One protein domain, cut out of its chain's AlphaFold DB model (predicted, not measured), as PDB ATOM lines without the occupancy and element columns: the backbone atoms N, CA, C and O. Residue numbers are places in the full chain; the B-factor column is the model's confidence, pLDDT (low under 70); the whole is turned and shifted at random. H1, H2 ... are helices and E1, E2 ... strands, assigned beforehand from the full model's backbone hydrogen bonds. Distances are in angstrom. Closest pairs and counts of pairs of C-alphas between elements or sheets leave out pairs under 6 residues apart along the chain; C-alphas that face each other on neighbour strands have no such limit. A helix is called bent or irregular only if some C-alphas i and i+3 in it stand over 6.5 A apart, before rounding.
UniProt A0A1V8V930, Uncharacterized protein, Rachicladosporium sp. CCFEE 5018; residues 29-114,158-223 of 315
ATOM      1  N   THR A  29     -37.309 -48.379  -3.593       96.31
ATOM      2  CA  THR A  29     -36.392 -49.026  -4.538       96.31
ATOM      3  C   THR A  29     -36.322 -48.229  -5.838       96.31
ATOM      4  O   THR A  29     -37.351 -47.889  -6.422       96.31
ATOM      5  N   LYS A  30     -35.106 -47.955  -6.313       96.94
ATOM      6  CA  LYS A  30     -34.818 -47.389  -7.637       96.94
ATOM      7  C   LYS A  30     -33.740 -48.202  -8.347       96.94
ATOM      8  O   LYS A  30     -32.930 -48.869  -7.711       96.94
ATOM      9  N   VAL A  31     -33.705 -48.083  -9.670       97.50
ATOM     10  CA  VAL A  31     -32.557 -48.484 -10.490       97.50
ATOM     11  C   VAL A  31     -31.811 -47.209 -10.871       97.50
ATOM     12  O   VAL A  31     -32.396 -46.306 -11.466       97.50
ATOM     13  N   GLY A  32     -30.548 -47.114 -10.463       96.75
ATOM     14  CA  GLY A  32     -29.644 -46.032 -10.827       96.75
ATOM     15  C   GLY A  32     -28.930 -46.288 -12.156       96.75
ATOM     16  O   GLY A  32     -29.324 -47.144 -12.953       96.75
ATOM     17  N   TYR A  33     -27.844 -45.556 -12.404       97.12
ATOM     18  CA  TYR A  33     -27.037 -45.769 -13.600       97.12
ATOM     19  C   TYR A  33     -26.336 -47.130 -13.541       97.12
ATOM     20  O   TYR A  33     -26.137 -47.709 -12.473       97.12
ATOM     21  N   TYR A  34     -25.946 -47.641 -14.709       96.88
ATOM     22  CA  TYR A  34     -25.294 -48.943 -14.873       96.88
ATOM     23  C   TYR A  34     -26.068 -50.104 -14.206       96.88
ATOM     24  O   TYR A  34     -25.473 -51.031 -13.656       96.88
ATOM     25  N   ASN A  35     -27.406 -50.017 -14.238       96.56
ATOM     26  CA  ASN A  35     -28.363 -50.967 -13.656       96.56
ATOM     27  C   ASN A  35     -28.111 -51.302 -12.169       96.56
ATOM     28  O   ASN A  35     -28.345 -52.428 -11.734       96.56
ATOM     29  N   GLN A  36     -27.606 -50.351 -11.380       97.19
ATOM     30  CA  GLN A  36     -27.369 -50.588  -9.953       97.19
ATOM     31  C   GLN A  36     -28.647 -50.355  -9.148       97.19
ATOM     32  O   GLN A  36     -29.280 -49.302  -9.252       97.19
ATOM     33  N   HIS A  37     -29.039 -51.348  -8.354       96.94
ATOM     34  CA  HIS A  37     -30.236 -51.273  -7.525       96.94
ATOM     35  C   HIS A  37     -29.937 -50.474  -6.253       96.94
ATOM     36  O   HIS A  37     -28.905 -50.664  -5.612       96.94
ATOM     37  N   VAL A  38     -30.836 -49.554  -5.906       97.56
ATOM     38  CA  VAL A  38     -30.714 -48.673  -4.740       97.56
ATOM     39  C   VAL A  38     -31.971 -48.791  -3.895       97.56
ATOM     40  O   VAL A  38     -33.078 -48.629  -4.409       97.56
ATOM     41  N   ARG A  39     -31.800 -49.053  -2.599       95.94
ATOM     42  CA  ARG A  39     -32.877 -49.249  -1.619       95.94
ATOM     43  C   ARG A  39     -32.688 -48.244  -0.490       95.94
ATOM     44  O   ARG A  39     -31.722 -48.362   0.256       95.94
ATOM     45  N   TYR A  40     -33.550 -47.238  -0.381       96.44
ATOM     46  CA  TYR A  40     -33.321 -46.090   0.505       96.44
ATOM     47  C   TYR A  40     -34.603 -45.534   1.125       96.44
ATOM     48  O   TYR A  40     -35.710 -45.851   0.696       96.44
ATOM     49  N   LYS A  41     -34.456 -44.656   2.117       95.62
ATOM     50  CA  LYS A  41     -35.556 -43.893   2.711       95.62
ATOM     51  C   LYS A  41     -35.113 -42.456   2.992       95.62
ATOM     52  O   LYS A  41     -33.934 -42.208   3.237       95.62
ATOM     53  N   GLU A  42     -36.047 -41.506   2.926       95.62
ATOM     54  CA  GLU A  42     -35.818 -40.154   3.449       95.62
ATOM     55  C   GLU A  42     -35.767 -40.240   4.978       95.62
ATOM     56  O   GLU A  42     -36.688 -40.763   5.611       95.62
ATOM     57  N   VAL A  43     -34.660 -39.794   5.566       92.62
ATOM     58  CA  VAL A  43     -34.489 -39.767   7.017       92.62
ATOM     59  C   VAL A  43     -35.243 -38.539   7.545       92.62
ATOM     60  O   VAL A  43     -35.015 -37.442   7.034       92.62
ATOM     61  N   PRO A  44     -36.154 -38.699   8.527       89.38
ATOM     62  CA  PRO A  44     -36.924 -37.586   9.071       89.38
ATOM     63  C   PRO A  44     -36.053 -36.431   9.575       89.38
ATOM     64  O   PRO A  44     -35.043 -36.651  10.247       89.38
ATOM     65  N   GLU A  45     -36.498 -35.203   9.305       84.12
ATOM     66  CA  GLU A  45     -35.938 -33.987   9.903       84.12
ATOM     67  C   GLU A  45     -35.905 -34.111  11.438       84.12
ATOM     68  O   GLU A  45     -36.820 -34.667  12.053       84.12
ATOM     69  N   GLY A  46     -34.821 -33.643  12.059       76.94
ATOM     70  CA  GLY A  46     -34.531 -33.851  13.478       76.94
ATOM     71  C   GLY A  46     -33.650 -35.075  13.764       76.94
ATOM     72  O   GLY A  46     -33.076 -35.162  14.849       76.94
ATOM     73  N   ILE A  47     -33.483 -36.002  12.811       80.88
ATOM     74  CA  ILE A  47     -32.538 -37.122  12.921       80.88
ATOM     75  C   ILE A  47     -31.286 -36.797  12.106       80.88
ATOM     76  O   ILE A  47     -31.285 -36.896  10.882       80.88
ATOM     77  N   CYS A  48     -30.197 -36.464  12.802       79.56
ATOM     78  CA  CYS A  48     -28.877 -36.110  12.250       79.56
ATOM     79  C   CYS A  48     -28.829 -34.811  11.427       79.56
ATOM     80  O   CYS A  48     -27.851 -34.080  11.535       79.56
ATOM     81  N   GLU A  49     -29.881 -34.472  10.681       84.25
ATOM     82  CA  GLU A  49     -30.087 -33.143  10.109       84.25
ATOM     83  C   GLU A  49     -31.118 -32.365  10.937       84.25
ATOM     84  O   GLU A  49     -32.213 -32.860  11.203       84.25
ATOM     85  N   LEU A  50     -30.747 -31.155  11.362       79.44
ATOM     86  CA  LEU A  50     -31.546 -30.272  12.222       79.44
ATOM     87  C   LEU A  50     -31.971 -28.976  11.510       79.44
ATOM     88  O   LEU A  50     -32.697 -28.169  12.085       79.44
ATOM     89  N   THR A  51     -31.489 -28.750  10.288       78.50
ATOM     90  CA  THR A  51     -31.771 -27.555   9.488       78.50
ATOM     91  C   THR A  51     -33.115 -27.730   8.771       78.50
ATOM     92  O   THR A  51     -33.226 -28.641   7.948       78.50
ATOM     93  N   PRO A  52     -34.129 -26.881   9.030       82.88
ATOM     94  CA  PRO A  52     -35.461 -27.074   8.464       82.88
ATOM     95  C   PRO A  52     -35.474 -27.125   6.935       82.88
ATOM     96  O   PRO A  52     -34.899 -26.264   6.268       82.88
ATOM     97  N   GLY A  53     -36.144 -28.133   6.374       85.62
ATOM     98  CA  GLY A  53     -36.255 -28.343   4.928       85.62
ATOM     99  C   GLY A  53     -35.016 -28.943   4.247       85.62
ATOM    100  O   GLY A  53     -35.079 -29.237   3.050       85.62
ATOM    101  N   VAL A  54     -33.914 -29.174   4.971       89.12
ATOM    102  CA  VAL A  54     -32.729 -29.857   4.433       89.12
ATOM    103  C   VAL A  54     -32.955 -31.363   4.490       89.12
ATOM    104  O   VAL A  54     -33.149 -31.958   5.548       89.12
ATOM    105  N   LYS A  55     -32.943 -32.001   3.321       94.38
ATOM    106  CA  LYS A  55     -33.220 -33.433   3.185       94.38
ATOM    107  C   LYS A  55     -31.985 -34.272   3.479       94.38
ATOM    108  O   LYS A  55     -30.879 -33.930   3.047       94.38
ATOM    109  N   SER A  56     -32.201 -35.424   4.106       95.31
ATOM    110  CA  SER A  56     -31.205 -36.488   4.211       95.31
ATOM    111  C   SER A  56     -31.816 -37.841   3.843       95.31
ATOM    112  O   SER A  56     -33.019 -38.061   3.972       95.31
ATOM    113  N   PHE A  57     -30.994 -38.743   3.314       96.12
ATOM    114  CA  PHE A  57     -31.422 -40.055   2.832       96.12
ATOM    115  C   PHE A  57     -30.403 -41.104   3.256       96.12
ATOM    116  O   PHE A  57     -29.204 -40.892   3.084       96.12
ATOM    117  N   SER A  58     -30.862 -42.248   3.752       94.38
ATOM    118  CA  SER A  58     -29.994 -43.391   4.036       94.38
ATOM    119  C   SER A  58     -30.515 -44.653   3.362       94.38
ATOM    120  O   SER A  58     -31.704 -44.771   3.043       94.38
ATOM    121  N   GLY A  59     -29.609 -45.580   3.066       93.88
ATOM    122  CA  GLY A  59     -29.948 -46.753   2.278       93.88
ATOM    123  C   GLY A  59     -28.743 -47.549   1.818       93.88
ATOM    124  O   GLY A  59     -27.644 -47.418   2.346       93.88
ATOM    125  N   TYR A  60     -28.976 -48.379   0.812       94.12
ATOM    126  CA  TYR A  60     -28.029 -49.337   0.269       94.12
ATOM    127  C   TYR A  60     -27.961 -49.217  -1.251       94.12
ATOM    128  O   TYR A  60     -28.995 -49.049  -1.902       94.12
ATOM    129  N   VAL A  61     -26.761 -49.352  -1.813       95.88
ATOM    130  CA  VAL A  61     -26.550 -49.654  -3.234       95.88
ATOM    131  C   VAL A  61     -26.053 -51.088  -3.346       95.88
ATOM    132  O   VAL A  61     -25.072 -51.458  -2.701       95.88
ATOM    133  N   ASP A  62     -26.724 -51.890  -4.160       93.88
ATOM    134  CA  ASP A  62     -26.362 -53.283  -4.406       93.88
ATOM    135  C   ASP A  62     -25.279 -53.328  -5.491       93.88
ATOM    136  O   ASP A  62     -25.508 -52.881  -6.611       93.88
ATOM    137  N   VAL A  63     -24.081 -53.811  -5.143       92.56
ATOM    138  CA  VAL A  63     -22.876 -53.748  -6.000       92.56
ATOM    139  C   VAL A  63     -22.508 -55.098  -6.623       92.56
ATOM    140  O   VAL A  63     -21.811 -55.151  -7.642       92.56
ATOM    141  N   ALA A  64     -22.986 -56.194  -6.045       88.25
ATOM    142  CA  ALA A  64     -22.936 -57.552  -6.582       88.25
ATOM    143  C   ALA A  64     -24.044 -58.390  -5.903       88.25
ATOM    144  O   ALA A  64     -24.666 -57.895  -4.957       88.25
ATOM    145  N   PRO A  65     -24.325 -59.631  -6.345       86.19
ATOM    146  CA  PRO A  65     -25.202 -60.531  -5.599       86.19
ATOM    147  C   PRO A  65     -24.759 -60.626  -4.136       86.19
ATOM    148  O   PRO A  65     -23.571 -60.780  -3.871       86.19
ATOM    149  N   GLU A  66     -25.707 -60.467  -3.211       80.62
ATOM    150  CA  GLU A  66     -25.495 -60.505  -1.750       80.62
ATOM    151  C   GLU A  66     -24.538 -59.429  -1.178       80.62
ATOM    152  O   GLU A  66     -24.305 -59.389   0.030       80.62
ATOM    153  N   GLN A  67     -24.060 -58.483  -2.000       83.50
ATOM    154  CA  GLN A  67     -23.171 -57.394  -1.585       83.50
ATOM    155  C   GLN A  67     -23.843 -56.025  -1.738       83.50
ATOM    156  O   GLN A  67     -24.117 -55.565  -2.851       83.50
ATOM    157  N   SER A  68     -24.015 -55.329  -0.616       89.62
ATOM    158  CA  SER A  68     -24.594 -53.985  -0.559       89.62
ATOM    159  C   SER A  68     -23.682 -53.020   0.197       89.62
ATOM    160  O   SER A  68     -23.208 -53.335   1.290       89.62
ATOM    161  N   ILE A  69     -23.488 -51.817  -0.342       91.19
ATOM    162  CA  ILE A  69     -22.793 -50.719   0.339       91.19
ATOM    163  C   ILE A  69     -23.833 -49.756   0.913       91.19
ATOM    164  O   ILE A  69     -24.691 -49.248   0.189       91.19
ATOM    165  N   PHE A  70     -23.768 -49.529   2.227       92.19
ATOM    166  CA  PHE A  70     -24.605 -48.553   2.922       92.19
ATOM    167  C   PHE A  70     -24.134 -47.121   2.634       92.19
ATOM    168  O   PHE A  70     -22.932 -46.859   2.573       92.19
ATOM    169  N   PHE A  71     -25.075 -46.186   2.524       94.44
ATOM    170  CA  PHE A  71     -24.807 -44.754   2.456       94.44
ATOM    171  C   PHE A  71     -25.751 -43.967   3.370       94.44
ATOM    172  O   PHE A  71     -26.896 -44.361   3.604       94.44
ATOM    173  N   TRP A  72     -25.283 -42.800   3.814       94.81
ATOM    174  CA  TRP A  72     -26.113 -41.752   4.401       94.81
ATOM    175  C   TRP A  72     -25.699 -40.422   3.770       94.81
ATOM    176  O   TRP A  72     -24.539 -40.026   3.841       94.81
ATOM    177  N   PHE A  73     -26.638 -39.777   3.090       96.06
ATOM    178  CA  PHE A  73     -26.453 -38.541   2.343       96.06
ATOM    179  C   PHE A  73     -27.232 -37.395   2.992       96.06
ATOM    180  O   PHE A  73     -28.340 -37.598   3.491       96.06
ATOM    181  N   PHE A  74     -26.677 -36.187   2.902       93.88
ATOM    182  CA  PHE A  74     -27.259 -34.936   3.372       93.88
ATOM    183  C   PHE A  74     -27.181 -33.909   2.242       93.88
ATOM    184  O   PHE A  74     -26.143 -33.774   1.597       93.88
ATOM    185  N   SER A  75     -28.286 -33.215   1.970       93.06
ATOM    186  CA  SER A  75     -28.323 -32.156   0.955       93.06
ATOM    187  C   SER A  75     -27.636 -30.872   1.440       93.06
ATOM    188  O   SER A  75     -27.482 -30.657   2.641       93.06
ATOM    189  N   SER A  76     -27.203 -30.018   0.504       90.31
ATOM    190  CA  SER A  76     -26.594 -28.728   0.853       90.31
ATOM    191  C   SER A  76     -27.557 -27.862   1.671       90.31
ATOM    192  O   SER A  76     -28.744 -27.777   1.359       90.31
ATOM    193  N   ARG A  77     -27.020 -27.210   2.709       85.94
ATOM    194  CA  ARG A  77     -27.749 -26.275   3.585       85.94
ATOM    195  C   ARG A  77     -27.736 -24.835   3.064       85.94
ATOM    196  O   ARG A  77     -28.675 -24.088   3.311       85.94
ATOM    197  N   ASN A  78     -26.654 -24.451   2.380       81.88
ATOM    198  CA  ASN A  78     -26.308 -23.053   2.087       81.88
ATOM    199  C   ASN A  78     -26.334 -22.712   0.585       81.88
ATOM    200  O   ASN A  78     -26.192 -21.550   0.217       81.88
ATOM    201  N   GLU A  79     -26.506 -23.713  -0.278       83.50
ATOM    202  CA  GLU A  79     -26.605 -23.572  -1.735       83.50
ATOM    203  C   GLU A  79     -27.810 -24.371  -2.241       83.50
ATOM    204  O   GLU A  79     -28.268 -25.286  -1.555       83.50
ATOM    205  N   ASP A  80     -28.300 -24.079  -3.453       88.69
ATOM    206  CA  ASP A  80     -29.309 -24.928  -4.095       88.69
ATOM    207  C   ASP A  80     -28.748 -26.360  -4.220       88.69
ATOM    208  O   ASP A  80     -27.751 -26.577  -4.923       88.69
ATOM    209  N   PRO A  81     -29.355 -27.367  -3.562       89.62
ATOM    210  CA  PRO A  81     -28.827 -28.723  -3.571       89.62
ATOM    211  C   PRO A  81     -28.893 -29.371  -4.961       89.62
ATOM    212  O   PRO A  81     -28.243 -30.388  -5.172       89.62
ATOM    213  N   ASN A  82     -29.632 -28.799  -5.920       89.19
ATOM    214  CA  ASN A  82     -29.642 -29.243  -7.316       89.19
ATOM    215  C   ASN A  82     -28.420 -28.753  -8.123       89.19
ATOM    216  O   ASN A  82     -28.217 -29.207  -9.253       89.19
ATOM    217  N   THR A  83     -27.636 -27.815  -7.575       88.38
ATOM    218  CA  THR A  83     -26.423 -27.261  -8.204       88.38
ATOM    219  C   THR A  83     -25.155 -27.406  -7.362       88.38
ATOM    220  O   THR A  83     -24.062 -27.329  -7.923       88.38
ATOM    221  N   ALA A  84     -25.274 -27.623  -6.052       89.06
ATOM    222  CA  ALA A  84     -24.134 -27.865  -5.170       89.06
ATOM    223  C   ALA A  84     -23.300 -29.088  -5.634       89.06
ATOM    224  O   ALA A  84     -23.882 -30.090  -6.068       89.06
ATOM    225  N   PRO A  85     -21.956 -29.056  -5.534       88.94
ATOM    226  CA  PRO A  85     -21.108 -30.213  -5.821       88.94
ATOM    227  C   PRO A  85     -21.410 -31.409  -4.910       88.94
ATOM    228  O   PRO A  85     -21.568 -31.259  -3.695       88.94
ATOM    229  N   LEU A  86     -21.405 -32.620  -5.468       92.25
ATOM    230  CA  LEU A  86     -21.526 -33.840  -4.674       92.25
ATOM    231  C   LEU A  86     -20.174 -34.175  -4.050       92.25
ATOM    232  O   LEU A  86     -19.198 -34.394  -4.760       92.25
ATOM    233  N   THR A  87     -20.112 -34.272  -2.727       91.94
ATOM    234  CA  THR A  87     -18.907 -34.745  -2.034       91.94
ATOM    235  C   THR A  87     -19.186 -36.094  -1.396       91.94
ATOM    236  O   THR A  87     -20.192 -36.250  -0.706       91.94
ATOM    237  N   VAL A  88     -18.297 -37.066  -1.607       94.25
ATOM    238  CA  VAL A  88     -18.292 -38.308  -0.826       94.25
ATOM    239  C   VAL A  88     -17.165 -38.277   0.197       94.25
ATOM    240  O   VAL A  88     -16.068 -37.805  -0.101       94.25
ATOM    241  N   TRP A  89     -17.444 -38.800   1.388       94.38
ATOM    242  CA  TRP A  89     -16.462 -39.020   2.442       94.38
ATOM    243  C   TRP A  89     -16.275 -40.512   2.703       94.38
ATOM    244  O   TRP A  89     -17.261 -41.239   2.861       94.38
ATOM    245  N   ILE A  90     -15.021 -40.964   2.801       94.31
ATOM    246  CA  ILE A  90     -14.697 -42.279   3.362       94.31
ATOM    247  C   ILE A  90     -13.559 -42.219   4.388       94.31
ATOM    248  O   ILE A  90     -12.502 -41.629   4.148       94.31
ATOM    249  N   ASN A  91     -13.774 -42.880   5.524       91.88
ATOM    250  CA  ASN A  91     -12.750 -43.089   6.544       91.88
ATOM    251  C   ASN A  91     -11.719 -44.147   6.111       91.88
ATOM    252  O   ASN A  91     -11.913 -44.882   5.139       91.88
ATOM    253  N   GLY A  92     -10.598 -44.207   6.832       91.25
ATOM    254  CA  GLY A  92      -9.485 -45.104   6.519       91.25
ATOM    255  C   GLY A  92      -9.591 -46.514   7.119       91.25
ATOM    256  O   GLY A  92     -10.435 -47.327   6.744       91.25
ATOM    257  N   GLY A  93      -8.644 -46.843   8.004       89.12
ATOM    258  CA  GLY A  93      -8.480 -48.178   8.587       89.12
ATOM    259  C   GLY A  93      -7.247 -48.913   8.040       89.12
ATOM    260  O   GLY A  93      -6.160 -48.697   8.579       89.12
ATOM    261  N   PRO A  94      -7.349 -49.752   6.988       86.56
ATOM    262  CA  PRO A  94      -8.509 -49.984   6.120       86.56
ATOM    263  C   PRO A  94      -9.669 -50.717   6.808       86.56
ATOM    264  O   PRO A  94      -9.455 -51.469   7.754       86.56
ATOM    265  N   GLY A  95     -10.888 -50.529   6.294       79.31
ATOM    266  CA  GLY A  95     -12.096 -51.215   6.778       79.31
ATOM    267  C   GLY A  95     -12.838 -50.510   7.921       79.31
ATOM    268  O   GLY A  95     -13.779 -51.079   8.472       79.31
ATOM    269  N   SER A  96     -12.451 -49.280   8.271       82.06
ATOM    270  CA  SER A  96     -13.205 -48.454   9.217       82.06
ATOM    271  C   SER A  96     -14.514 -47.956   8.596       82.06
ATOM    272  O   SER A  96     -14.587 -47.683   7.399       82.06
ATOM    273  N   SER A  97     -15.559 -47.807   9.412       82.50
ATOM    274  CA  SER A  97     -16.848 -47.285   8.946       82.50
ATOM    275  C   SER A  97     -16.789 -45.774   8.712       82.50
ATOM    276  O   SER A  97     -16.378 -45.036   9.604       82.50
ATOM    277  N   SER A  98     -17.311 -45.295   7.576       89.50
ATOM    278  CA  SER A  98     -17.496 -43.855   7.312       89.50
ATOM    279  C   SER A  98     -18.494 -43.169   8.258       89.50
ATOM    280  O   SER A  98     -18.664 -41.953   8.210       89.50
ATOM    281  N   MET A  99     -19.172 -43.936   9.119       84.94
ATOM    282  CA  MET A  99     -19.987 -43.387  10.203       84.94
ATOM    283  C   MET A  99     -19.140 -42.709  11.290       84.94
ATOM    284  O   MET A  99     -19.673 -41.872  12.007       84.94
ATOM    285  N   ILE A 100     -17.835 -43.006  11.372       82.00
ATOM    286  CA  ILE A 100     -16.894 -42.255  12.217       82.00
ATOM    287  C   ILE A 100     -16.868 -40.796  11.745       82.00
ATOM    288  O   ILE A 100     -17.242 -39.910  12.499       82.00
ATOM    289  N   GLY A 101     -16.600 -40.531  10.463       84.56
ATOM    290  CA  GLY A 101     -16.627 -39.165   9.935       84.56
ATOM    291  C   GLY A 101     -17.983 -38.470  10.053       84.56
ATOM    292  O   GLY A 101     -18.039 -37.257  10.268       84.56
ATOM    293  N   LEU A 102     -19.077 -39.240   9.970       85.19
ATOM    294  CA  LEU A 102     -20.438 -38.727  10.140       85.19
ATOM    295  C   LEU A 102     -20.757 -38.289  11.578       85.19
ATOM    296  O   LEU A 102     -21.503 -37.331  11.745       85.19
ATOM    297  N   PHE A 103     -20.252 -38.992  12.594       80.62
ATOM    298  CA  PHE A 103     -20.601 -38.730  13.995       80.62
ATOM    299  C   PHE A 103     -19.465 -38.110  14.817       80.62
ATOM    300  O   PHE A 103     -19.727 -37.584  15.888       80.62
ATOM    301  N   GLU A 104     -18.215 -38.146  14.362       75.06
ATOM    302  CA  GLU A 104     -17.043 -37.766  15.166       75.06
ATOM    303  C   GLU A 104     -16.260 -36.581  14.586       75.06
ATOM    304  O   GLU A 104     -15.550 -35.908  15.332       75.06
ATOM    305  N   GLU A 105     -16.389 -36.303  13.282       80.00
ATOM    306  CA  GLU A 105     -15.477 -35.393  12.573       80.00
ATOM    307  C   GLU A 105     -16.177 -34.234  11.851       80.00
ATOM    308  O   GLU A 105     -15.966 -33.074  12.202       80.00
ATOM    309  N   LEU A 106     -16.958 -34.532  10.806       79.62
ATOM    310  CA  LEU A 106     -17.394 -33.539   9.811       79.62
ATOM    311  C   LEU A 106     -18.860 -33.651   9.386       79.62
ATOM    312  O   LEU A 106     -19.312 -32.916   8.506       79.62
ATOM    313  N   GLY A 107     -19.599 -34.588   9.975       77.62
ATOM    314  CA  GLY A 107     -21.020 -34.725   9.714       77.62
ATOM    315  C   GLY A 107     -21.858 -33.567  10.271       77.62
ATOM    316  O   GLY A 107     -21.371 -32.698  10.998       77.62
ATOM    317  N   PRO A 108     -23.163 -33.558   9.956       67.38
ATOM    318  CA  PRO A 108     -24.102 -32.522  10.384       67.38
ATOM    319  C   PRO A 108     -24.378 -32.511  11.898       67.38
ATOM    320  O   PRO A 108     -25.035 -31.588  12.385       67.38
ATOM    321  N   LEU A 109     -23.861 -33.512  12.615       64.75
ATOM    322  CA  LEU A 109     -23.849 -33.686  14.059       64.75
ATOM    323  C   LEU A 109     -22.484 -34.241  14.492       64.75
ATOM    324  O   LEU A 109     -21.864 -35.001  13.757       64.75
ATOM    325  N   GLY A 110     -22.060 -33.913  15.710       51.12
ATOM    326  CA  GLY A 110     -21.034 -34.686  16.414       51.12
ATOM    327  C   GLY A 110     -21.670 -35.693  17.375       51.12
ATOM    328  O   GLY A 110     -22.893 -35.697  17.570       51.12
ATOM    329  N   PHE A 111     -20.844 -36.475  18.069       43.25
ATOM    330  CA  PHE A 111     -21.256 -37.187  19.266       43.25
ATOM    331  C   PHE A 111     -21.722 -36.154  20.290       43.25
ATOM    332  O   PHE A 111     -20.937 -35.547  21.021       43.25
ATOM    333  N   SER A 112     -23.038 -36.013  20.409       40.62
ATOM    334  CA  SER A 112     -23.601 -35.749  21.719       40.62
ATOM    335  C   SER A 112     -23.150 -36.907  22.611       40.62
ATOM    336  O   SER A 112     -23.465 -38.062  22.321       40.62
ATOM    337  N   TYR A 113     -22.387 -36.623  23.668       36.50
ATOM    338  CA  TYR A 113     -21.990 -37.604  24.686       36.50
ATOM    339  C   TYR A 113     -23.210 -38.020  25.538       36.50
ATOM    340  O   TYR A 113     -23.231 -37.839  26.755       36.50
ATOM    341  N   SER A 114     -24.307 -38.450  24.904       44.78
ATOM    342  CA  SER A 114     -25.629 -38.564  25.525       44.78
ATOM    343  C   SER A 114     -26.629 -39.384  24.694       44.78
ATOM    344  O   SER A 114     -26.861 -39.119  23.519       44.78
ATOM    345  N   SER A 158      -7.826 -55.767  -1.426       90.38
ATOM    346  CA  SER A 158      -6.940 -54.739  -1.979       90.38
ATOM    347  C   SER A 158      -7.714 -53.477  -2.359       90.38
ATOM    348  O   SER A 158      -8.890 -53.531  -2.720       90.38
ATOM    349  N   THR A 159      -7.025 -52.336  -2.352       91.31
ATOM    350  CA  THR A 159      -7.551 -51.039  -2.807       91.31
ATOM    351  C   THR A 159      -8.073 -51.118  -4.246       91.31
ATOM    352  O   THR A 159      -9.164 -50.641  -4.542       91.31
ATOM    353  N   GLN A 160      -7.343 -51.789  -5.141       93.38
ATOM    354  CA  GLN A 160      -7.757 -52.005  -6.530       93.38
ATOM    355  C   GLN A 160      -9.016 -52.879  -6.628       93.38
ATOM    356  O   GLN A 160      -9.873 -52.607  -7.464       93.38
ATOM    357  N   GLY A 161      -9.158 -53.893  -5.766       91.00
ATOM    358  CA  GLY A 161     -10.359 -54.731  -5.691       91.00
ATOM    359  C   GLY A 161     -11.593 -54.002  -5.145       91.00
ATOM    360  O   GLY A 161     -12.711 -54.360  -5.503       91.00
ATOM    361  N   ALA A 162     -11.408 -52.963  -4.324       92.38
ATOM    362  CA  ALA A 162     -12.503 -52.164  -3.766       92.38
ATOM    363  C   ALA A 162     -13.039 -51.091  -4.739       92.38
ATOM    364  O   ALA A 162     -14.227 -50.758  -4.700       92.38
ATOM    365  N   ALA A 163     -12.195 -50.576  -5.642       95.69
ATOM    366  CA  ALA A 163     -12.549 -49.489  -6.559       95.69
ATOM    367  C   ALA A 163     -13.786 -49.768  -7.456       95.69
ATOM    368  O   ALA A 163     -14.629 -48.874  -7.571       95.69
ATOM    369  N   PRO A 164     -13.987 -50.978  -8.030       96.56
ATOM    370  CA  PRO A 164     -15.194 -51.305  -8.793       96.56
ATOM    371  C   PRO A 164     -16.488 -51.181  -7.982       96.56
ATOM    372  O   PRO A 164     -17.482 -50.667  -8.493       96.56
ATOM    373  N   SER A 165     -16.489 -51.626  -6.722       94.94
ATOM    374  CA  SER A 165     -17.668 -51.547  -5.851       94.94
ATOM    375  C   SER A 165     -17.965 -50.107  -5.439       94.94
ATOM    376  O   SER A 165     -19.131 -49.707  -5.418       94.94
ATOM    377  N   MET A 166     -16.932 -49.286  -5.214       96.62
ATOM    378  CA  MET A 166     -17.128 -47.853  -4.985       96.62
ATOM    379  C   MET A 166     -17.708 -47.154  -6.222       96.62
ATOM    380  O   MET A 166     -18.695 -46.432  -6.114       96.62
ATOM    381  N   TRP A 167     -17.162 -47.416  -7.414       97.94
ATOM    382  CA  TRP A 167     -17.695 -46.850  -8.655       97.94
ATOM    383  C   TRP A 167     -19.157 -47.258  -8.891       97.94
ATOM    384  O   TRP A 167     -19.993 -46.396  -9.146       97.94
ATOM    385  N   LYS A 168     -19.512 -48.538  -8.704       97.94
ATOM    386  CA  LYS A 168     -20.914 -48.998  -8.760       97.94
ATOM    387  C   LYS A 168     -21.812 -48.298  -7.736       97.94
ATOM    388  O   LYS A 168     -22.943 -47.952  -8.068       97.94
ATOM    389  N   THR A 169     -21.313 -48.043  -6.525       97.44
ATOM    390  CA  THR A 169     -22.050 -47.289  -5.494       97.44
ATOM    391  C   THR A 169     -22.387 -45.882  -5.984       97.44
ATOM    392  O   THR A 169     -23.541 -45.460  -5.895       97.44
ATOM    393  N   LEU A 170     -21.417 -45.189  -6.589       97.44
ATOM    394  CA  LEU A 170     -21.630 -43.876  -7.203       97.44
ATOM    395  C   LEU A 170     -22.618 -43.954  -8.378       97.44
ATOM    396  O   LEU A 170     -23.552 -43.158  -8.428       97.44
ATOM    397  N   GLN A 171     -22.493 -44.946  -9.268       97.94
ATOM    398  CA  GLN A 171     -23.443 -45.157 -10.371       97.94
ATOM    399  C   GLN A 171     -24.889 -45.336  -9.879       97.94
ATOM    400  O   GLN A 171     -25.809 -44.712 -10.417       97.94
ATOM    401  N   GLY A 172     -25.091 -46.154  -8.842       97.56
ATOM    402  CA  GLY A 172     -26.395 -46.343  -8.214       97.56
ATOM    403  C   GLY A 172     -26.924 -45.045  -7.618       97.56
ATOM    404  O   GLY A 172     -27.993 -44.580  -8.020       97.56
ATOM    405  N   PHE A 173     -26.161 -44.424  -6.716       97.69
ATOM    406  CA  PHE A 173     -26.569 -43.197  -6.033       97.69
ATOM    407  C   PHE A 173     -26.908 -42.069  -7.021       97.69
ATOM    408  O   PHE A 173     -28.012 -41.530  -6.983       97.69
ATOM    409  N   MET A 174     -26.012 -41.761  -7.961       96.75
ATOM    410  CA  MET A 174     -26.204 -40.678  -8.935       96.75
ATOM    411  C   MET A 174     -27.412 -40.919  -9.852       96.75
ATOM    412  O   MET A 174     -28.090 -39.972 -10.234       96.75
ATOM    413  N   GLY A 175     -27.746 -42.174 -10.174       96.44
ATOM    414  CA  GLY A 175     -28.949 -42.475 -10.959       96.44
ATOM    415  C   GLY A 175     -30.241 -42.501 -10.139       96.44
ATOM    416  O   GLY A 175     -31.309 -42.188 -10.663       96.44
ATOM    417  N   ALA A 176     -30.170 -42.838  -8.847       96.94
ATOM    418  CA  ALA A 176     -31.310 -42.757  -7.936       96.94
ATOM    419  C   ALA A 176     -31.642 -41.303  -7.546       96.94
ATOM    420  O   ALA A 176     -32.820 -40.973  -7.353       96.94
ATOM    421  N   PHE A 177     -30.627 -40.435  -7.488       96.19
ATOM    422  CA  PHE A 177     -30.716 -39.020  -7.126       96.19
ATOM    423  C   PHE A 177     -30.066 -38.096  -8.186       96.19
ATOM    424  O   PHE A 177     -29.158 -37.329  -7.858       96.19
ATOM    425  N   PRO A 178     -30.541 -38.097  -9.450       93.75
ATOM    426  CA  PRO A 178     -29.919 -37.365 -10.564       93.75
ATOM    427  C   PRO A 178     -30.044 -35.837 -10.456       93.75
ATOM    428  O   PRO A 178     -29.606 -35.100 -11.340       93.75
ATOM    429  N   GLN A 179     -30.696 -35.332  -9.410       91.88
ATOM    430  CA  GLN A 179     -30.671 -33.925  -9.033       91.88
ATOM    431  C   GLN A 179     -29.411 -33.544  -8.236       91.88
ATOM    432  O   GLN A 179     -28.944 -32.424  -8.381       91.88
ATOM    433  N   TYR A 180     -28.814 -34.475  -7.481       90.50
ATOM    434  CA  TYR A 180     -27.626 -34.240  -6.644       90.50
ATOM    435  C   TYR A 180     -26.307 -34.626  -7.337       90.50
ATOM    436  O   TYR A 180     -25.278 -34.709  -6.680       90.50
ATOM    437  N   SER A 181     -26.317 -34.918  -8.642       82.12
ATOM    438  CA  SER A 181     -25.155 -35.452  -9.376       82.12
ATOM    439  C   SER A 181     -24.902 -34.771 -10.726       82.12
ATOM    440  O   SER A 181     -24.387 -35.393 -11.651       82.12
ATOM    441  N   ARG A 182     -25.350 -33.522 -10.892       74.12
ATOM    442  CA  ARG A 182     -25.380 -32.844 -12.203       74.12
ATOM    443  C   ARG A 182     -24.086 -32.135 -12.584       74.12
ATOM    444  O   ARG A 182     -23.852 -31.921 -13.769       74.12
ATOM    445  N   ASN A 183     -23.304 -31.758 -11.578       76.88
ATOM    446  CA  ASN A 183     -22.176 -30.850 -11.712       76.88
ATOM    447  C   ASN A 183     -20.872 -31.576 -11.348       76.88
ATOM    448  O   ASN A 183     -20.459 -32.515 -12.024       76.88
ATOM    449  N   GLU A 184     -20.227 -31.127 -10.280       87.25
ATOM    450  CA  GLU A 184     -18.903 -31.556  -9.851       87.25
ATOM    451  C   GLU A 184     -18.984 -32.633  -8.761       87.25
ATOM    452  O   GLU A 184     -19.917 -32.644  -7.952       87.25
ATOM    453  N   PHE A 185     -18.007 -33.544  -8.743       90.50
ATOM    454  CA  PHE A 185     -17.904 -34.616  -7.759       90.50
ATOM    455  C   PHE A 185     -16.536 -34.627  -7.064       90.50
ATOM    456  O   PHE A 185     -15.511 -34.949  -7.671       90.50
ATOM    457  N   ASN A 186     -16.534 -34.340  -5.763       89.81
ATOM    458  CA  ASN A 186     -15.345 -34.347  -4.914       89.81
ATOM    459  C   ASN A 186     -15.224 -35.676  -4.152       89.81
ATOM    460  O   ASN A 186     -16.164 -36.113  -3.484       89.81
ATOM    461  N   PHE A 187     -14.038 -36.286  -4.190       90.75
ATOM    462  CA  PHE A 187     -13.727 -37.492  -3.418       90.75
ATOM    463  C   PHE A 187     -12.834 -37.136  -2.220       90.75
ATOM    464  O   PHE A 187     -11.643 -36.876  -2.392       90.75
ATOM    465  N   ALA A 188     -13.403 -37.104  -1.013       91.88
ATOM    466  CA  ALA A 188     -12.709 -36.740   0.222       91.88
ATOM    467  C   ALA A 188     -12.511 -37.965   1.132       91.88
ATOM    468  O   ALA A 188     -13.364 -38.849   1.212       91.88
ATOM    469  N   THR A 189     -11.356 -38.047   1.798       93.38
ATOM    470  CA  THR A 189     -10.960 -39.233   2.576       93.38
ATOM    471  C   THR A 189      -9.994 -38.893   3.701       93.38
ATOM    472  O   THR A 189      -9.216 -37.949   3.547       93.38
ATOM    473  N   GLU A 190      -9.889 -39.753   4.715       89.94
ATOM    474  CA  GLU A 190      -8.846 -39.655   5.747       89.94
ATOM    475  C   GLU A 190      -8.091 -40.971   6.014       89.94
ATOM    476  O   GLU A 190      -8.491 -42.049   5.570       89.94
ATOM    477  N   SER A 191      -6.950 -40.883   6.708       94.19
ATOM    478  CA  SER A 191      -6.111 -42.034   7.084       94.19
ATOM    479  C   SER A 191      -5.717 -42.913   5.870       94.19
ATOM    480  O   SER A 191      -5.136 -42.407   4.904       94.19
ATOM    481  N   TYR A 192      -6.028 -44.219   5.864       93.12
ATOM    482  CA  TYR A 192      -5.815 -45.123   4.715       93.12
ATOM    483  C   TYR A 192      -6.565 -44.680   3.437       93.12
ATOM    484  O   TYR A 192      -6.234 -45.116   2.335       93.12
ATOM    485  N   GLY A 193      -7.497 -43.731   3.556       91.00
ATOM    486  CA  GLY A 193      -8.059 -42.933   2.469       91.00
ATOM    487  C   GLY A 193      -7.037 -42.365   1.487       91.00
ATOM    488  O   GLY A 193      -7.299 -42.352   0.285       91.00
ATOM    489  N   GLY A 194      -5.824 -42.038   1.949       90.12
ATOM    490  CA  GLY A 194      -4.711 -41.645   1.077       90.12
ATOM    491  C   GLY A 194      -4.308 -42.703   0.033       90.12
ATOM    492  O   GLY A 194      -3.691 -42.357  -0.971       90.12
ATOM    493  N   HIS A 195      -4.682 -43.974   0.227       92.25
ATOM    494  CA  HIS A 195      -4.615 -45.016  -0.802       92.25
ATOM    495  C   HIS A 195      -5.917 -45.142  -1.602       92.25
ATOM    496  O   HIS A 195      -5.849 -45.338  -2.816       92.25
ATOM    497  N   TYR A 196      -7.084 -45.042  -0.953       94.25
ATOM    498  CA  TYR A 196      -8.383 -45.154  -1.626       94.25
ATOM    499  C   TYR A 196      -8.580 -44.058  -2.679       94.25
ATOM    500  O   TYR A 196      -8.806 -44.384  -3.840       94.25
ATOM    501  N   GLY A 197      -8.438 -42.782  -2.306       91.56
ATOM    502  CA  GLY A 197      -8.727 -41.633  -3.173       91.56
ATOM    503  C   GLY A 197      -8.027 -41.701  -4.539       91.56
ATOM    504  O   GLY A 197      -8.719 -41.710  -5.558       91.56
ATOM    505  N   PRO A 198      -6.685 -41.822  -4.606       91.62
ATOM    506  CA  PRO A 198      -5.970 -41.902  -5.881       91.62
ATOM    507  C   PRO A 198      -6.380 -43.103  -6.745       91.62
ATOM    508  O   PRO A 198      -6.634 -42.937  -7.934       91.62
ATOM    509  N   VAL A 199      -6.491 -44.300  -6.155       95.81
ATOM    510  CA  VAL A 199      -6.810 -45.540  -6.892       95.81
ATOM    511  C   VAL A 199      -8.263 -45.555  -7.370       95.81
ATOM    512  O   VAL A 199      -8.557 -46.029  -8.467       95.81
ATOM    513  N   PHE A 200      -9.189 -45.023  -6.572       97.12
ATOM    514  CA  PHE A 200     -10.600 -44.947  -6.937       97.12
ATOM    515  C   PHE A 200     -10.818 -43.884  -8.020       97.12
ATOM    516  O   PHE A 200     -11.534 -44.149  -8.983       97.12
ATOM    517  N   ASN A 201     -10.144 -42.734  -7.933       95.19
ATOM    518  CA  ASN A 201     -10.200 -41.694  -8.961       95.19
ATOM    519  C   ASN A 201      -9.569 -42.152 -10.291       95.19
ATOM    520  O   ASN A 201     -10.136 -41.894 -11.352       95.19
ATOM    521  N   GLU A 202      -8.460 -42.901 -10.262       95.69
ATOM    522  CA  GLU A 202      -7.884 -43.540 -11.460       95.69
ATOM    523  C   GLU A 202      -8.865 -44.544 -12.096       95.69
ATOM    524  O   GLU A 202      -9.047 -44.567 -13.320       95.69
ATOM    525  N   TYR A 203      -9.551 -45.343 -11.271       97.44
ATOM    526  CA  TYR A 203     -10.578 -46.267 -11.748       97.44
ATOM    527  C   TYR A 203     -11.770 -45.522 -12.371       97.44
ATOM    528  O   TYR A 203     -12.222 -45.912 -13.450       97.44
ATOM    529  N   ILE A 204     -12.238 -44.437 -11.739       97.12
ATOM    530  CA  ILE A 204     -13.306 -43.565 -12.251       97.12
ATOM    531  C   ILE A 204     -12.915 -42.978 -13.610       97.12
ATOM    532  O   ILE A 204     -13.688 -43.116 -14.557       97.12
ATOM    533  N   GLU A 205     -11.715 -42.408 -13.769       97.06
ATOM    534  CA  GLU A 205     -11.282 -41.883 -15.073       97.06
ATOM    535  C   GLU A 205     -11.136 -42.974 -16.139       97.06
ATOM    536  O   GLU A 205     -11.463 -42.758 -17.311       97.06
ATOM    537  N   THR A 206     -10.724 -44.177 -15.738       97.94
ATOM    538  CA  THR A 206     -10.695 -45.340 -16.631       97.94
ATOM    539  C   THR A 206     -12.104 -45.712 -17.104       97.94
ATOM    540  O   THR A 206     -12.306 -45.902 -18.305       97.94
ATOM    541  N   GLN A 207     -13.103 -45.747 -16.210       98.25
ATOM    542  CA  GLN A 207     -14.498 -45.990 -16.607       98.25
ATOM    543  C   GLN A 207     -15.043 -44.837 -17.460       98.25
ATOM    544  O   GLN A 207     -15.622 -45.090 -18.514       98.25
ATOM    545  N   ASN A 208     -14.784 -43.579 -17.094       97.50
ATOM    546  CA  ASN A 208     -15.141 -42.397 -17.884       97.50
ATOM    547  C   ASN A 208     -14.586 -42.486 -19.318       97.50
ATOM    548  O   ASN A 208     -15.287 -42.176 -20.282       97.50
ATOM    549  N   ALA A 209     -13.348 -42.957 -19.498       98.06
ATOM    550  CA  ALA A 209     -12.753 -43.163 -20.816       98.06
ATOM    551  C   ALA A 209     -13.441 -44.270 -21.637       98.06
ATOM    552  O   ALA A 209     -13.493 -44.161 -22.863       98.06
ATOM    553  N   LEU A 210     -13.985 -45.310 -20.994       98.31
ATOM    554  CA  LEU A 210     -14.789 -46.353 -21.646       98.31
ATOM    555  C   LEU A 210     -16.210 -45.855 -21.975       98.31
ATOM    556  O   LEU A 210     -16.714 -46.128 -23.066       98.31
ATOM    557  N   ILE A 211     -16.826 -45.062 -21.091       97.88
ATOM    558  CA  ILE A 211     -18.126 -44.400 -21.313       97.88
ATOM    559  C   ILE A 211     -18.053 -43.477 -22.532       97.88
ATOM    560  O   ILE A 211     -18.868 -43.603 -23.444       97.88
ATOM    561  N   ARG A 212     -17.021 -42.624 -22.618       97.38
ATOM    562  CA  ARG A 212     -16.774 -41.731 -23.769       97.38
ATOM    563  C   ARG A 212     -16.578 -42.477 -25.099       97.38
ATOM    564  O   ARG A 212     -16.795 -41.894 -26.156       97.38
ATOM    565  N   LYS A 213     -16.195 -43.759 -25.062       98.06
ATOM    566  CA  LYS A 213     -16.080 -44.650 -26.235       98.06
ATOM    567  C   LYS A 213     -17.358 -45.453 -26.527       98.06
ATOM    568  O   LYS A 213     -17.349 -46.278 -27.435       98.06
ATOM    569  N   GLY A 214     -18.429 -45.271 -25.749       97.25
ATOM    570  CA  GLY A 214     -19.664 -46.056 -25.852       97.25
ATOM    571  C   GLY A 214     -19.539 -47.508 -25.368       97.25
ATOM    572  O   GLY A 214     -20.413 -48.319 -25.652       97.25
ATOM    573  N   GLN A 215     -18.466 -47.855 -24.648       97.94
ATOM    574  CA  GLN A 215     -18.161 -49.237 -24.243       97.94
ATOM    575  C   GLN A 215     -18.834 -49.656 -22.924       97.94
ATOM    576  O   GLN A 215     -18.846 -50.839 -22.599       97.94
ATOM    577  N   LEU A 216     -19.412 -48.704 -22.182       97.25
ATOM    578  CA  LEU A 216     -20.189 -48.933 -20.957       97.25
ATOM    579  C   LEU A 216     -21.587 -48.297 -21.093       97.25
ATOM    580  O   LEU A 216     -21.831 -47.219 -20.546       97.25
ATOM    581  N   PRO A 217     -22.511 -48.910 -21.859       95.81
ATOM    582  CA  PRO A 217     -23.860 -48.379 -22.032       95.81
ATOM    583  C   PRO A 217     -24.612 -48.308 -20.695       95.81
ATOM    584  O   PRO A 217     -24.495 -49.187 -19.843       95.81
ATOM    585  N   GLY A 218     -25.387 -47.239 -20.504       95.31
ATOM    586  CA  GLY A 218     -26.156 -46.993 -19.279       95.31
ATOM    587  C   GLY A 218     -25.337 -46.507 -18.076       95.31
ATOM    588  O   GLY A 218     -25.936 -46.118 -17.073       95.31
ATOM    589  N   ALA A 219     -24.003 -46.493 -18.147       97.25
ATOM    590  CA  ALA A 219     -23.169 -45.811 -17.162       97.25
ATOM    591  C   ALA A 219     -23.162 -44.286 -17.384       97.25
ATOM    592  O   ALA A 219     -23.487 -43.782 -18.459       97.25
ATOM    593  N   HIS A 220     -22.794 -43.556 -16.337       95.75
ATOM    594  CA  HIS A 220     -22.789 -42.095 -16.266       95.75
ATOM    595  C   HIS A 220     -21.359 -41.612 -16.032       95.75
ATOM    596  O   HIS A 220     -20.637 -42.208 -15.236       95.75
ATOM    597  N   GLN A 221     -20.938 -40.570 -16.747       95.25
ATOM    598  CA  GLN A 221     -19.597 -40.015 -16.592       95.25
ATOM    599  C   GLN A 221     -19.535 -39.194 -15.301       95.25
ATOM    600  O   GLN A 221     -20.241 -38.199 -15.177       95.25
ATOM    601  N   ILE A 222     -18.662 -39.579 -14.372       94.88
ATOM    602  CA  ILE A 222     -18.483 -38.876 -13.099       94.88
ATOM    603  C   ILE A 222     -17.458 -37.760 -13.303       94.88
ATOM    604  O   ILE A 222     -16.291 -38.046 -13.567       94.88
ATOM    605  N   SER A 223     -17.868 -36.495 -13.192       91.62
ATOM    606  CA  SER A 223     -16.949 -35.362 -13.356       91.62
ATOM    607  C   SER A 223     -16.162 -35.108 -12.070       91.62
ATOM    608  O   SER A 223     -16.623 -34.382 -11.189       91.62
TER     609      SER A 223
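Overview. This is residues 29 to 114 and 158 to 223 of the 315 residues of an uncharacterized protein of Rachicladosporium sp. CCFEE 5018 (UniProt A0A1V8V930). Look first for a strongly twisted sheet of four strands, E1 to E4, with the long helix H2 packed over one face and the other long helix, H3, packed steeply across the first part of H2. A small second sheet of two strands has E5 near E4 and E6 beside H3, and the short helix H1 lies off E5. The printed part has 152 residues, with three named helices and six named strands in the order E1 E2 E3 E4 E5 H1 H2 E6 H3, a mixed class. The larger sheet runs E1 E2 E3 E4, antiparallel; E5 and E6 are parallel. The whole is compact, with a radius of gyration of the C-alphas of 15.4 A, yet elongated in outline, spanning 50 by 31 by 31 A.

Along the chain. Find C-alpha 29 at (-36.392, -49.026, -4.538), where E1, residues 29 to 31, begins. E2 is residues 37 to 43, 19.0 A long; E3, residues 56 to 64, 25.1 A; E4, residues 67 to 74, 23.4 A. H2, residues 159 to 176, runs 25.7 A to C-alpha 176 at (-31.310, -42.757, -7.936); it is irregular, but only just, with C-alphas 161 and 164 6.7 A apart. E5 is residues 86 to 90, E6 residues 185 to 189, and H1 residues 99 to 105. H3, residues 193 to 211, runs 25.9 A and ends at (-18.126, -44.400, -21.313).

Arrangement. Begin at the meander E1 E2 E3 E4, each strand the antiparallel neighbour of the one before. Look for N 30 and O 38 at 2.9 A, N 60 and O 39 at 2.8 A, and N 73 and O 57 at 2.8 A, within hydrogen-bond range. H2 is on one face of this sheet, giving two layers; its closest C-alphas to E3 are those of Thr 169 and Val 61, 5.6 A. With residues 159 to 167 alone H2 touches H3, closest at the C-alphas of Ala 163 and Phe 200, 5.0 A, at a steep tilt of 62 degrees, the same way. The closest C-alphas of E6 and H3 are those of Phe 187 and Gly 197, 6.5 A. Between E5 and E6, N 186 and O 86 are 2.8 A apart. H1 touches no helix. O i to N i+4 pairs are within range in 2 of 3 for H1, 12 of 14 for H2 and 13 of 15 for H3.

Size, cuts and confidence. The C-alphas of Ser 114 and Lys 213 are farthest apart, 53.0 A. Residues 115 to 157 are not printed, a gap of 37.0 A between C-alphas 114 and 158. The links E2 to E3 and E4 to E5 are long. Residues 108 to 114 have pLDDT under 70.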